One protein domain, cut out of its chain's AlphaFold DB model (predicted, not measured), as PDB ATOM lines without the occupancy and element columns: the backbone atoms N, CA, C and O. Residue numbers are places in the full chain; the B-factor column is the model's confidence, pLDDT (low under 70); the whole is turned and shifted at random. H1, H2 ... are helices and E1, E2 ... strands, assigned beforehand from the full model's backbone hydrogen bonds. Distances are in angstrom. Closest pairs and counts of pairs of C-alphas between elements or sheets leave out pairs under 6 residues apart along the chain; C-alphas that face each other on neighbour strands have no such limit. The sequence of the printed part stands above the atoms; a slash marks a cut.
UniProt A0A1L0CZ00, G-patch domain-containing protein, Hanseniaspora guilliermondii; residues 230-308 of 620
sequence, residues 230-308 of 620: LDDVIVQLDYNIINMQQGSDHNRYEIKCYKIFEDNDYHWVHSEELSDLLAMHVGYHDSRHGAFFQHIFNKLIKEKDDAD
ATOM      1  N   LEU A 230      20.311 -21.728  -4.223       82.31
ATOM      2  CA  LEU A 230      20.043 -20.282  -4.299       82.31
ATOM      3  C   LEU A 230      20.479 -19.639  -5.628       82.31
ATOM      4  O   LEU A 230      20.027 -18.537  -5.935       82.31
ATOM      5  N   ASP A 231      21.328 -20.304  -6.415       82.62
ATOM      6  CA  ASP A 231      21.808 -19.786  -7.698       82.62
ATOM      7  C   ASP A 231      20.771 -19.999  -8.819       82.62
ATOM      8  O   ASP A 231      20.762 -19.243  -9.793       82.62
ATOM      9  N   ASP A 232      19.827 -20.937  -8.643       81.25
ATOM     10  CA  ASP A 232      18.721 -21.204  -9.579       81.25
ATOM     11  C   ASP A 232      17.893 -19.946  -9.873       81.25
ATOM     12  O   ASP A 232      17.401 -19.759 -10.987       81.25
ATOM     13  N   VAL A 233      17.778 -19.048  -8.887       83.31
ATOM     14  CA  VAL A 233      17.049 -17.781  -9.015       83.31
ATOM     15  C   VAL A 233      17.678 -16.889 -10.085       83.31
ATOM     16  O   VAL A 233      16.951 -16.245 -10.836       83.31
ATOM     17  N   ILE A 234      19.013 -16.869 -10.185       83.12
ATOM     18  CA  ILE A 234      19.734 -16.115 -11.218       83.12
ATOM     19  C   ILE A 234      19.765 -16.882 -12.538       83.12
ATOM     20  O   ILE A 234      19.633 -16.267 -13.590       83.12
ATOM     21  N   VAL A 235      19.922 -18.208 -12.513       80.81
ATOM     22  CA  VAL A 235      19.955 -19.031 -13.737       80.81
ATOM     23  C   VAL A 235      18.634 -18.945 -14.515       80.81
ATOM     24  O   VAL A 235      18.636 -19.020 -15.740       80.81
ATOM     25  N   GLN A 236      17.513 -18.735 -13.821       81.50
ATOM     26  CA  GLN A 236      16.198 -18.518 -14.430       81.50
ATOM     27  C   GLN A 236      15.980 -17.094 -14.970       81.50
ATOM     28  O   GLN A 236      14.945 -16.832 -15.584       81.50
ATOM     29  N   LEU A 237      16.906 -16.159 -14.734       83.62
ATOM     30  CA  LEU A 237      16.824 -14.816 -15.298       83.62
ATOM     31  C   LEU A 237      17.425 -14.771 -16.698       83.62
ATOM     32  O   LEU A 237      18.562 -15.181 -16.921       83.62
ATOM     33  N   ASP A 238      16.708 -14.120 -17.607       82.31
ATOM     34  CA  ASP A 238      17.238 -13.732 -18.911       82.31
ATOM     35  C   ASP A 238      18.124 -12.484 -18.753       82.31
ATOM     36  O   ASP A 238      17.703 -11.351 -19.005       82.31
ATOM     37  N   TYR A 239      19.354 -12.684 -18.273       86.50
ATOM     38  CA  TYR A 239      20.373 -11.638 -18.191       86.50
ATOM     39  C   TYR A 239      21.503 -11.894 -19.194       86.50
ATOM     40  O   TYR A 239      21.915 -13.030 -19.432       86.50
ATOM     41  N   ASN A 240      22.030 -10.822 -19.785       86.88
ATOM     42  CA  ASN A 240      23.185 -10.886 -20.675       86.88
ATOM     43  C   ASN A 240      24.257  -9.885 -20.242       86.88
ATOM     44  O   ASN A 240      23.967  -8.700 -20.085       86.88
ATOM     45  N   ILE A 241      25.493 -10.364 -20.088       88.00
ATOM     46  CA  ILE A 241      26.660  -9.555 -19.727       88.00
ATOM     47  C   ILE A 241      27.689  -9.708 -20.835       88.00
ATOM     48  O   ILE A 241      28.197 -10.807 -21.064       88.00
ATOM     49  N   ILE A 242      27.977  -8.610 -21.529       84.19
ATOM     50  CA  ILE A 242      28.863  -8.619 -22.702       84.19
ATOM     51  C   ILE A 242      30.279  -8.198 -22.326       84.19
ATOM     52  O   ILE A 242      31.248  -8.720 -22.877       84.19
ATOM     53  N   ASN A 243      30.406  -7.242 -21.409       83.75
ATOM     54  CA  ASN A 243      31.673  -6.590 -21.139       83.75
ATOM     55  C   ASN A 243      31.838  -6.257 -19.655       83.75
ATOM     56  O   ASN A 243      30.865  -6.097 -18.916       83.75
ATOM     57  N   MET A 244      33.092  -6.132 -19.234       87.75
ATOM     58  CA  MET A 244      33.472  -5.742 -17.885       87.75
ATOM     59  C   MET A 244      34.666  -4.785 -17.946       87.75
ATOM     60  O   MET A 244      35.667  -5.060 -18.605       87.75
ATOM     61  N   GLN A 245      34.576  -3.671 -17.222       86.12
ATOM     62  CA  GLN A 245      35.682  -2.744 -16.997       86.12
ATOM     63  C   GLN A 245      36.247  -2.954 -15.593       86.12
ATOM     64  O   GLN A 245      35.540  -2.779 -14.599       86.12
ATOM     65  N   GLN A 246      37.530  -3.309 -15.520       83.44
ATOM     66  CA  GLN A 246      38.238  -3.474 -14.255       83.44
ATOM     67  C   GLN A 246      38.741  -2.111 -13.756       83.44
ATOM     68  O   GLN A 246      39.594  -1.486 -14.390       83.44
ATOM     69  N   GLY A 247      38.178  -1.636 -12.644       74.69
ATOM     70  CA  GLY A 247      38.645  -0.447 -11.925       74.69
ATOM     71  C   GLY A 247      39.678  -0.798 -10.848       74.69
ATOM     72  O   GLY A 247      39.920  -1.972 -10.583       74.69
ATOM     73  N   SER A 248      40.287   0.214 -10.218       64.44
ATOM     74  CA  SER A 248      41.214   0.009  -9.091       64.44
ATOM     75  C   SER A 248      40.528  -0.587  -7.862       64.44
ATOM     76  O   SER A 248      41.120  -1.435  -7.205       64.44
ATOM     77  N   ASP A 249      39.288  -0.162  -7.598       68.31
ATOM     78  CA  ASP A 249      38.541  -0.537  -6.391       68.31
ATOM     79  C   ASP A 249      37.250  -1.314  -6.709       68.31
ATOM     80  O   ASP A 249      36.879  -2.212  -5.964       68.31
ATOM     81  N   HIS A 250      36.586  -1.027  -7.841       78.81
ATOM     82  CA  HIS A 250      35.312  -1.658  -8.216       78.81
ATOM     83  C   HIS A 250      35.249  -1.974  -9.712       78.81
ATOM     84  O   HIS A 250      35.661  -1.162 -10.548       78.81
ATOM     85  N   ASN A 251      34.672  -3.127 -10.054       87.25
ATOM     86  CA  ASN A 251      34.405  -3.510 -11.439       87.25
ATOM     87  C   ASN A 251      33.075  -2.910 -11.909       87.25
ATOM     88  O   ASN A 251      32.133  -2.780 -11.126       87.25
ATOM     89  N   ARG A 252      32.991  -2.565 -13.196       88.88
ATOM     90  CA  ARG A 252      31.731  -2.200 -13.858       88.88
ATOM     91  C   ARG A 252      31.374  -3.254 -14.886       88.88
ATOM     92  O   ARG A 252      32.242  -3.679 -15.645       88.88
ATOM     93  N   TYR A 253      30.108  -3.627 -14.935       90.69
ATOM     94  CA  TYR A 253      29.580  -4.634 -15.841       90.69
ATOM     95  C   TYR A 253      28.574  -3.991 -16.788       90.69
ATOM     96  O   TYR A 253      27.765  -3.165 -16.368       90.69
ATOM     97  N   GLU A 254      28.628  -4.369 -18.060       90.50
ATOM     98  CA  GLU A 254      27.644  -3.966 -19.064       90.50
ATOM     99  C   GLU A 254      26.573  -5.051 -19.163       90.50
ATOM    100  O   GLU A 254      26.813  -6.125 -19.727       90.50
ATOM    101  N   ILE A 255      25.418  -4.788 -18.552       89.88
ATOM    102  CA  ILE A 255      24.375  -5.783 -18.300       89.88
ATOM    103  C   ILE A 255      23.077  -5.365 -18.972       89.88
ATOM    104  O   ILE A 255      22.660  -4.212 -18.903       89.88
ATOM    105  N   LYS A 256      22.410  -6.340 -19.580       90.19
ATOM    106  CA  LYS A 256      21.031  -6.243 -20.049       90.19
ATOM    107  C   LYS A 256      20.178  -7.234 -19.268       90.19
ATOM    108  O   LYS A 256      20.416  -8.440 -19.349       90.19
ATOM    109  N   CYS A 257      19.200  -6.734 -18.517       87.50
ATOM    110  CA  CYS A 257      18.234  -7.556 -17.793       87.50
ATOM    111  C   CYS A 257      16.893  -6.824 -17.667       87.50
ATOM    112  O   CYS A 257      16.769  -5.870 -16.899       87.50
ATOM    113  N   TYR A 258      15.875  -7.321 -18.372       86.12
ATOM    114  CA  TYR A 258      14.547  -6.699 -18.402       86.12
ATOM    115  C   TYR A 258      13.888  -6.625 -17.017       86.12
ATOM    116  O   TYR A 258      13.182  -5.676 -16.706       86.12
ATOM    117  N   LYS A 259      14.140  -7.608 -16.145       83.56
ATOM    118  CA  LYS A 259      13.526  -7.666 -14.810       83.56
ATOM    119  C   LYS A 259      14.096  -6.635 -13.824       83.56
ATOM    120  O   LYS A 259      13.441  -6.338 -12.832       83.56
ATOM    121  N   ILE A 260      15.308  -6.137 -14.073       84.50
ATOM    122  CA  ILE A 260      16.000  -5.186 -13.189       84.50
ATOM    123  C   ILE A 260      15.792  -3.748 -13.677       84.50
ATOM    124  O   ILE A 260      15.519  -2.874 -12.863       84.50
ATOM    125  N   PHE A 261      15.894  -3.510 -14.989       86.81
ATOM    126  CA  PHE A 261      15.859  -2.158 -15.563       86.81
ATOM    127  C   PHE A 261      14.532  -1.809 -16.260       86.81
ATOM    128  O   PHE A 261      14.330  -0.667 -16.654       86.81
ATOM    129  N   GLU A 262      13.610  -2.772 -16.399       83.81
ATOM    130  CA  GLU A 262      12.321  -2.634 -17.111       83.81
ATOM    131  C   GLU A 262      12.444  -2.238 -18.596       83.81
ATOM    132  O   GLU A 262      11.451  -1.968 -19.278       83.81
ATOM    133  N   ASP A 263      13.658  -2.287 -19.136       85.12
ATOM    134  CA  ASP A 263      14.003  -2.006 -20.516       85.12
ATOM    135  C   ASP A 263      14.956  -3.077 -21.082       85.12
ATOM    136  O   ASP A 263      15.425  -3.997 -20.407       85.12
ATOM    137  N   ASN A 264      15.149  -3.037 -22.401       84.06
ATOM    138  CA  ASN A 264      15.928  -4.032 -23.145       84.06
ATOM    139  C   ASN A 264      17.299  -3.496 -23.580       84.06
ATOM    140  O   ASN A 264      17.911  -4.057 -24.498       84.06
ATOM    141  N   ASP A 265      17.780  -2.448 -22.922       88.94
ATOM    142  CA  ASP A 265      19.034  -1.782 -23.251       88.94
ATOM    143  C   ASP A 265      20.168  -2.215 -22.310       88.94
ATOM    144  O   ASP A 265      19.954  -2.844 -21.270       88.94
ATOM    145  N   TYR A 266      21.406  -1.953 -22.732       90.19
ATOM    146  CA  TYR A 266      22.597  -2.273 -21.949       90.19
ATOM    147  C   TYR A 266      22.920  -1.131 -20.995       90.19
ATOM    148  O   TYR A 266      23.092   0.013 -21.417       90.19
ATOM    149  N   HIS A 267      23.068  -1.473 -19.721       88.00
ATOM    150  CA  HIS A 267      23.376  -0.536 -18.655       88.00
ATOM    151  C   HIS A 267      24.735  -0.858 -18.040       88.00
ATOM    152  O   HIS A 267      25.063  -2.017 -17.775       88.00
ATOM    153  N   TRP A 268      25.532   0.186 -17.815       91.00
ATOM    154  CA  TRP A 268      26.794   0.084 -17.088       91.00
ATOM    155  C   TRP A 268      26.529   0.199 -15.596       91.00
ATOM    156  O   TRP A 268      26.142   1.265 -15.127       91.00
ATOM    157  N   VAL A 269      26.779  -0.884 -14.863       90.06
ATOM    158  CA  VAL A 269      26.464  -0.979 -13.434       90.06
ATOM    159  C   VAL A 269      27.695  -1.398 -12.645       90.06
ATOM    160  O   VAL A 269      28.466  -2.266 -13.066       90.06
ATOM    161  N   HIS A 270      27.912  -0.751 -11.503       90.38
ATOM    162  CA  HIS A 270      29.004  -1.077 -10.589       90.38
ATOM    163  C   HIS A 270      28.764  -2.406  -9.860       90.38
ATOM    164  O   HIS A 270      27.627  -2.822  -9.687       90.38
ATOM    165  N   SER A 271      29.825  -3.074  -9.399       86.62
ATOM    166  CA  SER A 271      29.705  -4.339  -8.657       86.62
ATOM    167  C   SER A 271      28.822  -4.229  -7.409       86.62
ATOM    168  O   SER A 271      28.014  -5.116  -7.173       86.62
ATOM    169  N   GLU A 272      28.945  -3.141  -6.641       87.56
ATOM    170  CA  GLU A 272      28.125  -2.899  -5.441       87.56
ATOM    171  C   GLU A 272      26.659  -2.639  -5.810       87.56
ATOM    172  O   GLU A 272      25.758  -3.291  -5.296       87.56
ATOM    173  N   GLU A 273      26.428  -1.764  -6.788       88.06
ATOM    174  CA  GLU A 273      25.087  -1.441  -7.282       88.06
ATOM    175  C   GLU A 273      24.392  -2.668  -7.890       88.06
ATOM    176  O   GLU A 273      23.202  -2.879  -7.684       88.06
ATOM    177  N   LEU A 274      25.130  -3.530  -8.596       87.94
ATOM    178  CA  LEU A 274      24.579  -4.769  -9.131       87.94
ATOM    179  C   LEU A 274      24.216  -5.755  -8.017       87.94
ATOM    180  O   LEU A 274      23.184  -6.412  -8.120       87.94
ATOM    181  N   SER A 275      25.037  -5.865  -6.971       88.44
ATOM    182  CA  SER A 275      24.702  -6.659  -5.784       88.44
ATOM    183  C   SER A 275      23.414  -6.168  -5.132       88.44
ATOM    184  O   SER A 275      22.524  -6.975  -4.875       88.44
ATOM    185  N   ASP A 276      23.268  -4.856  -4.952       89.06
ATOM    186  CA  ASP A 276      22.061  -4.264  -4.371       89.06
ATOM    187  C   ASP A 276      20.829  -4.506  -5.257       89.06
ATOM    188  O   ASP A 276      19.760  -4.878  -4.767       89.06
ATOM    189  N   LEU A 277      20.971  -4.365  -6.579       87.25
ATOM    190  CA  LEU A 277      19.894  -4.628  -7.536       87.25
ATOM    191  C   LEU A 277      19.491  -6.112  -7.562       87.25
ATOM    192  O   LEU A 277      18.299  -6.421  -7.634       87.25
ATOM    193  N   LEU A 278      20.451  -7.036  -7.466       87.12
ATOM    194  CA  LEU A 278      20.191  -8.477  -7.389       87.12
ATOM    195  C   LEU A 278      19.534  -8.868  -6.057       87.12
ATOM    196  O   LEU A 278      18.588  -9.660  -6.046       87.12
ATOM    197  N   ALA A 279      19.956  -8.280  -4.941       86.62
ATOM    198  CA  ALA A 279      19.314  -8.500  -3.652       86.62
ATOM    199  C   ALA A 279      17.878  -7.945  -3.633       86.62
ATOM    200  O   ALA A 279      16.951  -8.631  -3.199       86.62
ATOM    201  N   MET A 280      17.660  -6.733  -4.158       85.25
ATOM    202  CA  MET A 280      16.380  -6.027  -4.049       85.25
ATOM    203  C   MET A 280      15.325  -6.480  -5.069       85.25
ATOM    204  O   MET A 280      14.172  -6.695  -4.697       85.25
ATOM    205  N   HIS A 281      15.686  -6.625  -6.348       81.56
ATOM    206  CA  HIS A 281      14.722  -6.933  -7.419       81.56
ATOM    207  C   HIS A 281      14.576  -8.432  -7.696       81.56
ATOM    208  O   HIS A 281      13.532  -8.883  -8.175       81.56
ATOM    209  N   VAL A 282      15.623  -9.210  -7.419       82.00
ATOM    210  CA  VAL A 282      15.669 -10.649  -7.711       82.00
ATOM    211  C   VAL A 282      15.554 -11.485  -6.432       82.00
ATOM    212  O   VAL A 282      15.074 -12.616  -6.498       82.00
ATOM    213  N   GLY A 283      15.914 -10.927  -5.272       81.56
ATOM    214  CA  GLY A 283      15.959 -11.665  -4.009       81.56
ATOM    215  C   GLY A 283      17.158 -12.608  -3.925       81.56
ATOM    216  O   GLY A 283      17.080 -13.638  -3.254       81.56
ATOM    217  N   TYR A 284      18.242 -12.305  -4.645       85.69
ATOM    218  CA  TYR A 284      19.456 -13.111  -4.611       85.69
ATOM    219  C   TYR A 284      20.239 -12.863  -3.319       85.69
ATOM    220  O   TYR A 284      20.318 -11.741  -2.830       85.69
ATOM    221  N   HIS A 285      20.781 -13.929  -2.732       84.00
ATOM    222  CA  HIS A 285      21.341 -13.873  -1.387       84.00
ATOM    223  C   HIS A 285      22.760 -13.287  -1.363       84.00
ATOM    224  O   HIS A 285      23.634 -13.738  -2.109       84.00
ATOM    225  N   ASP A 286      23.018 -12.378  -0.416       82.94
ATOM    226  CA  ASP A 286      24.270 -11.616  -0.331       82.94
ATOM    227  C   ASP A 286      25.534 -12.481  -0.278       82.94
ATOM    228  O   ASP A 286      26.545 -12.168  -0.909       82.94
ATOM    229  N   SER A 287      25.467 -13.623   0.416       82.69
ATOM    230  CA  SER A 287      26.604 -14.549   0.536       82.69
ATOM    231  C   SER A 287      27.023 -15.198  -0.789       82.69
ATOM    232  O   SER A 287      28.121 -15.746  -0.882       82.69
ATOM    233  N   ARG A 288      26.175 -15.149  -1.824       86.56
ATOM    234  CA  ARG A 288      26.423 -15.769  -3.134       86.56
ATOM    235  C   ARG A 288      26.809 -14.757  -4.218       86.56
ATOM    236  O   ARG A 288      27.164 -15.169  -5.326       86.56
ATOM    237  N   HIS A 289      26.842 -13.455  -3.916       85.94
ATOM    238  CA  HIS A 289      27.343 -12.429  -4.844       85.94
ATOM    239  C   HIS A 289      28.781 -12.710  -5.298       85.94
ATOM    240  O   HIS A 289      29.079 -12.632  -6.489       85.94
ATOM    241  N   GLY A 290      29.661 -13.124  -4.379       83.69
ATOM    242  CA  GLY A 290      31.053 -13.453  -4.706       83.69
ATOM    243  C   GLY A 290      31.184 -14.591  -5.726       83.69
ATOM    244  O   GLY A 290      31.930 -14.471  -6.697       83.69
ATOM    245  N   ALA A 291      30.405 -15.666  -5.556       84.50
ATOM    246  CA  ALA A 291      30.396 -16.801  -6.480       84.50
ATOM    247  C   ALA A 291      29.887 -16.401  -7.878       84.50
ATOM    248  O   ALA A 291      30.474 -16.795  -8.888       84.50
ATOM    249  N   PHE A 292      28.849 -15.561  -7.935       87.12
ATOM    250  CA  PHE A 292      28.294 -15.019  -9.179       87.12
ATOM    251  C   PHE A 292      29.306 -14.158  -9.950       87.12
ATOM    252  O   PHE A 292      29.544 -14.388 -11.138       87.12
ATOM    253  N   PHE A 293      29.981 -13.214  -9.286       88.00
ATOM    254  CA  PHE A 293      30.999 -12.388  -9.943       88.00
ATOM    255  C   PHE A 293      32.204 -13.199 -10.415       88.00
ATOM    256  O   PHE A 293      32.745 -12.928 -11.488       88.00
ATOM    257  N   GLN A 294      32.604 -14.225  -9.661       85.94
ATOM    258  CA  GLN A 294      33.678 -15.125 -10.069       85.94
ATOM    259  C   GLN A 294      33.288 -15.976 -11.286       85.94
ATOM    260  O   GLN A 294      34.124 -16.214 -12.158       85.94
ATOM    261  N   HIS A 295      32.022 -16.385 -11.393       85.75
ATOM    262  CA  HIS A 295      31.495 -17.045 -12.587       85.75
ATOM    263  C   HIS A 295      31.547 -16.130 -13.817       85.75
ATOM    264  O   HIS A 295      32.086 -16.527 -14.850       85.75
ATOM    265  N   ILE A 296      31.076 -14.882 -13.695       86.00
ATOM    266  CA  ILE A 296      31.141 -13.887 -14.779       86.00
ATOM    267  C   ILE A 296      32.591 -13.618 -15.189       86.00
ATOM    268  O   ILE A 296      32.906 -13.583 -16.378       86.00
ATOM    269  N   PHE A 297      33.489 -13.466 -14.215       82.56
ATOM    270  CA  PHE A 297      34.911 -13.250 -14.463       82.56
ATOM    271  C   PHE A 297      35.538 -14.420 -15.234       82.56
ATOM    272  O   PHE A 297      36.226 -14.209 -16.232       82.56
ATOM    273  N   ASN A 298      35.266 -15.659 -14.815       83.38
ATOM    274  CA  ASN A 298      35.777 -16.849 -15.496       83.38
ATOM    275  C   ASN A 298      35.251 -16.954 -16.935       83.38
ATOM    276  O   ASN A 298      36.028 -17.260 -17.838       83.38
ATOM    277  N   LYS A 299      33.970 -16.635 -17.149       82.50
ATOM    278  CA  LYS A 299      33.322 -16.641 -18.466       82.50
ATOM    279  C   LYS A 299      33.880 -15.570 -19.413       82.50
ATOM    280  O   LYS A 299      34.035 -15.825 -20.599       82.50
ATOM    281  N   LEU A 300      34.183 -14.369 -18.913       79.88
ATOM    282  CA  LEU A 300      34.657 -13.259 -19.753       79.88
ATOM    283  C   LEU A 300      36.177 -13.260 -19.983       79.88
ATOM    284  O   LEU A 300      36.627 -12.816 -21.039       79.88
ATOM    285  N   ILE A 301      36.968 -13.716 -19.007       75.12
ATOM    286  CA  ILE A 301      38.437 -13.576 -19.023       75.12
ATOM    287  C   ILE A 301      39.134 -14.932 -19.118       75.12
ATOM    288  O   ILE A 301      39.934 -15.145 -20.024       75.12
ATOM    289  N   LYS A 302      38.818 -15.873 -18.223       68.06
ATOM    290  CA  LYS A 302      39.594 -17.116 -18.089       68.06
ATOM    291  C   LYS A 302      39.442 -18.053 -19.292       68.06
ATOM    292  O   LYS A 302      40.431 -18.607 -19.760       68.06
ATOM    293  N   GLU A 303      38.236 -18.181 -19.846       66.75
ATOM    294  CA  GLU A 303      38.012 -18.983 -21.062       66.75
ATOM    295  C   GLU A 303      38.740 -18.421 -22.293       66.75
ATOM    296  O   GLU A 303      39.165 -19.180 -23.169       66.75
ATOM    297  N   LYS A 304      38.924 -17.095 -22.356       64.06
ATOM    298  CA  LYS A 304      39.660 -16.432 -23.435       64.06
ATOM    299  C   LYS A 304      41.163 -16.706 -23.335       64.06
ATOM    300  O   LYS A 304      41.774 -17.073 -24.338       64.06
ATOM    301  N   ASP A 305      41.724 -16.606 -22.133       69.00
ATOM    302  CA  ASP A 305      43.144 -16.870 -21.882       69.00
ATOM    303  C   ASP A 305      43.507 -18.347 -22.152       69.00
ATOM    304  O   ASP A 305      44.497 -18.630 -22.830       69.00
ATOM    305  N   ASP A 306      42.665 -19.301 -21.730       68.19
ATOM    306  CA  ASP A 306      42.883 -20.738 -21.973       68.19
ATOM    307  C   ASP A 306      42.820 -21.105 -23.472       68.19
ATOM    308  O   ASP A 306      43.554 -21.980 -23.949       68.19
ATOM    309  N   ALA A 307      41.945 -20.450 -24.247       67.06
ATOM    310  CA  ALA A 307      41.867 -20.634 -25.697       67.06
ATOM    311  C   ALA A 307      43.128 -20.107 -26.404       67.06
ATOM    312  O   ALA A 307      43.665 -20.772 -27.303       67.06
ATOM    313  N   ASP A 308      43.635 -18.958 -25.957       67.56
ATOM    314  CA  ASP A 308      44.857 -18.344 -26.471       67.56
ATOM    315  C   ASP A 308      46.105 -19.184 -26.130       67.56
ATOM    316  O   ASP A 308      46.973 -19.384 -26.989       67.56
TER     317      ASP A 308
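What this domain is: This is residues 230 to 308 of the 620 residues of the protein "G-patch domain-containing protein" of Hanseniaspora guilliermondii (UniProt A0A1L0CZ00). A small three-stranded antiparallel sheet, in the order E1, E2, E3, is covered on one face by two helices, H3 and the long H4, while its other face is bare. H4 crosses over E1, and its last residues, 302 to 308, stick out as a free arm; the short helices H1 and H2 lie at the end away from that arm. The printed part has 79 residues with four named helices and three named strands, in the order H1, E1, E2, H2, E3, H3, H4, and its class is mixed, helices and strands. It is compact, with a radius of gyration of the C-alphas of 12.5 A and spans of 37 by 26 by 26 A.

How they stand to each other: H1, residues 230 to 235, is not on the sheet. E1, residues 239 to 246, bends by 62 degrees at residue 242 and forms a hairpin with E2, residues 251 to 257; N 240 and O 256 are within hydrogen-bond range at 2.9 A. H2, residues 258 to 261, only grazes the sheet. E3, residues 267 to 270, is the antiparallel neighbour of E2, with N 253 and O 269 at 2.8 A. H3, residues 271 to 282, stands up from the sheet over E3 at a height of 10.4 A. It touches H2 with its residues 277 to 282 alone, the closest C-alphas being those of Ile 260 and His 281, 6.2 A apart. H4, residues 286 to 308, lies over E1 and only just over E2, with 3 of its C-alphas, at a height of 10.7 A. It runs across the strands, at 76 degrees to E1 on the local plane. H3 and H4 lie on the same face, two layers with the sheet, and only just touch, with 3 pairs of C-alphas within 8 A, the closest Ser 275 and His 289 at 6.4 A. Every O i to N i+4 pair is within hydrogen-bond range in H3, 1 of 2 in H1 and 15 of 19 in H4; H2 is too short for such a pair.

Where its parts are: H1 begins at C-alpha 230 (20.043, -20.282, -4.299). From first to last C-alpha, E1 measures 20.0 A, E2 17.8 A, H3 15.4 A and H4 33.9 A. H4 has a kink of 34 degrees near residue 298 and ends at C-alpha 308 (44.857, -18.344, -26.471).

The domain as a whole: The C-alphas of Met 280 and Asp 308 are the two farthest apart, at 38.3 A. The printed part has no cut, and its links are tight. Mean pLDDT of the printed part is 83.2; residues 248 to 249 and 302 to 308 are under 70.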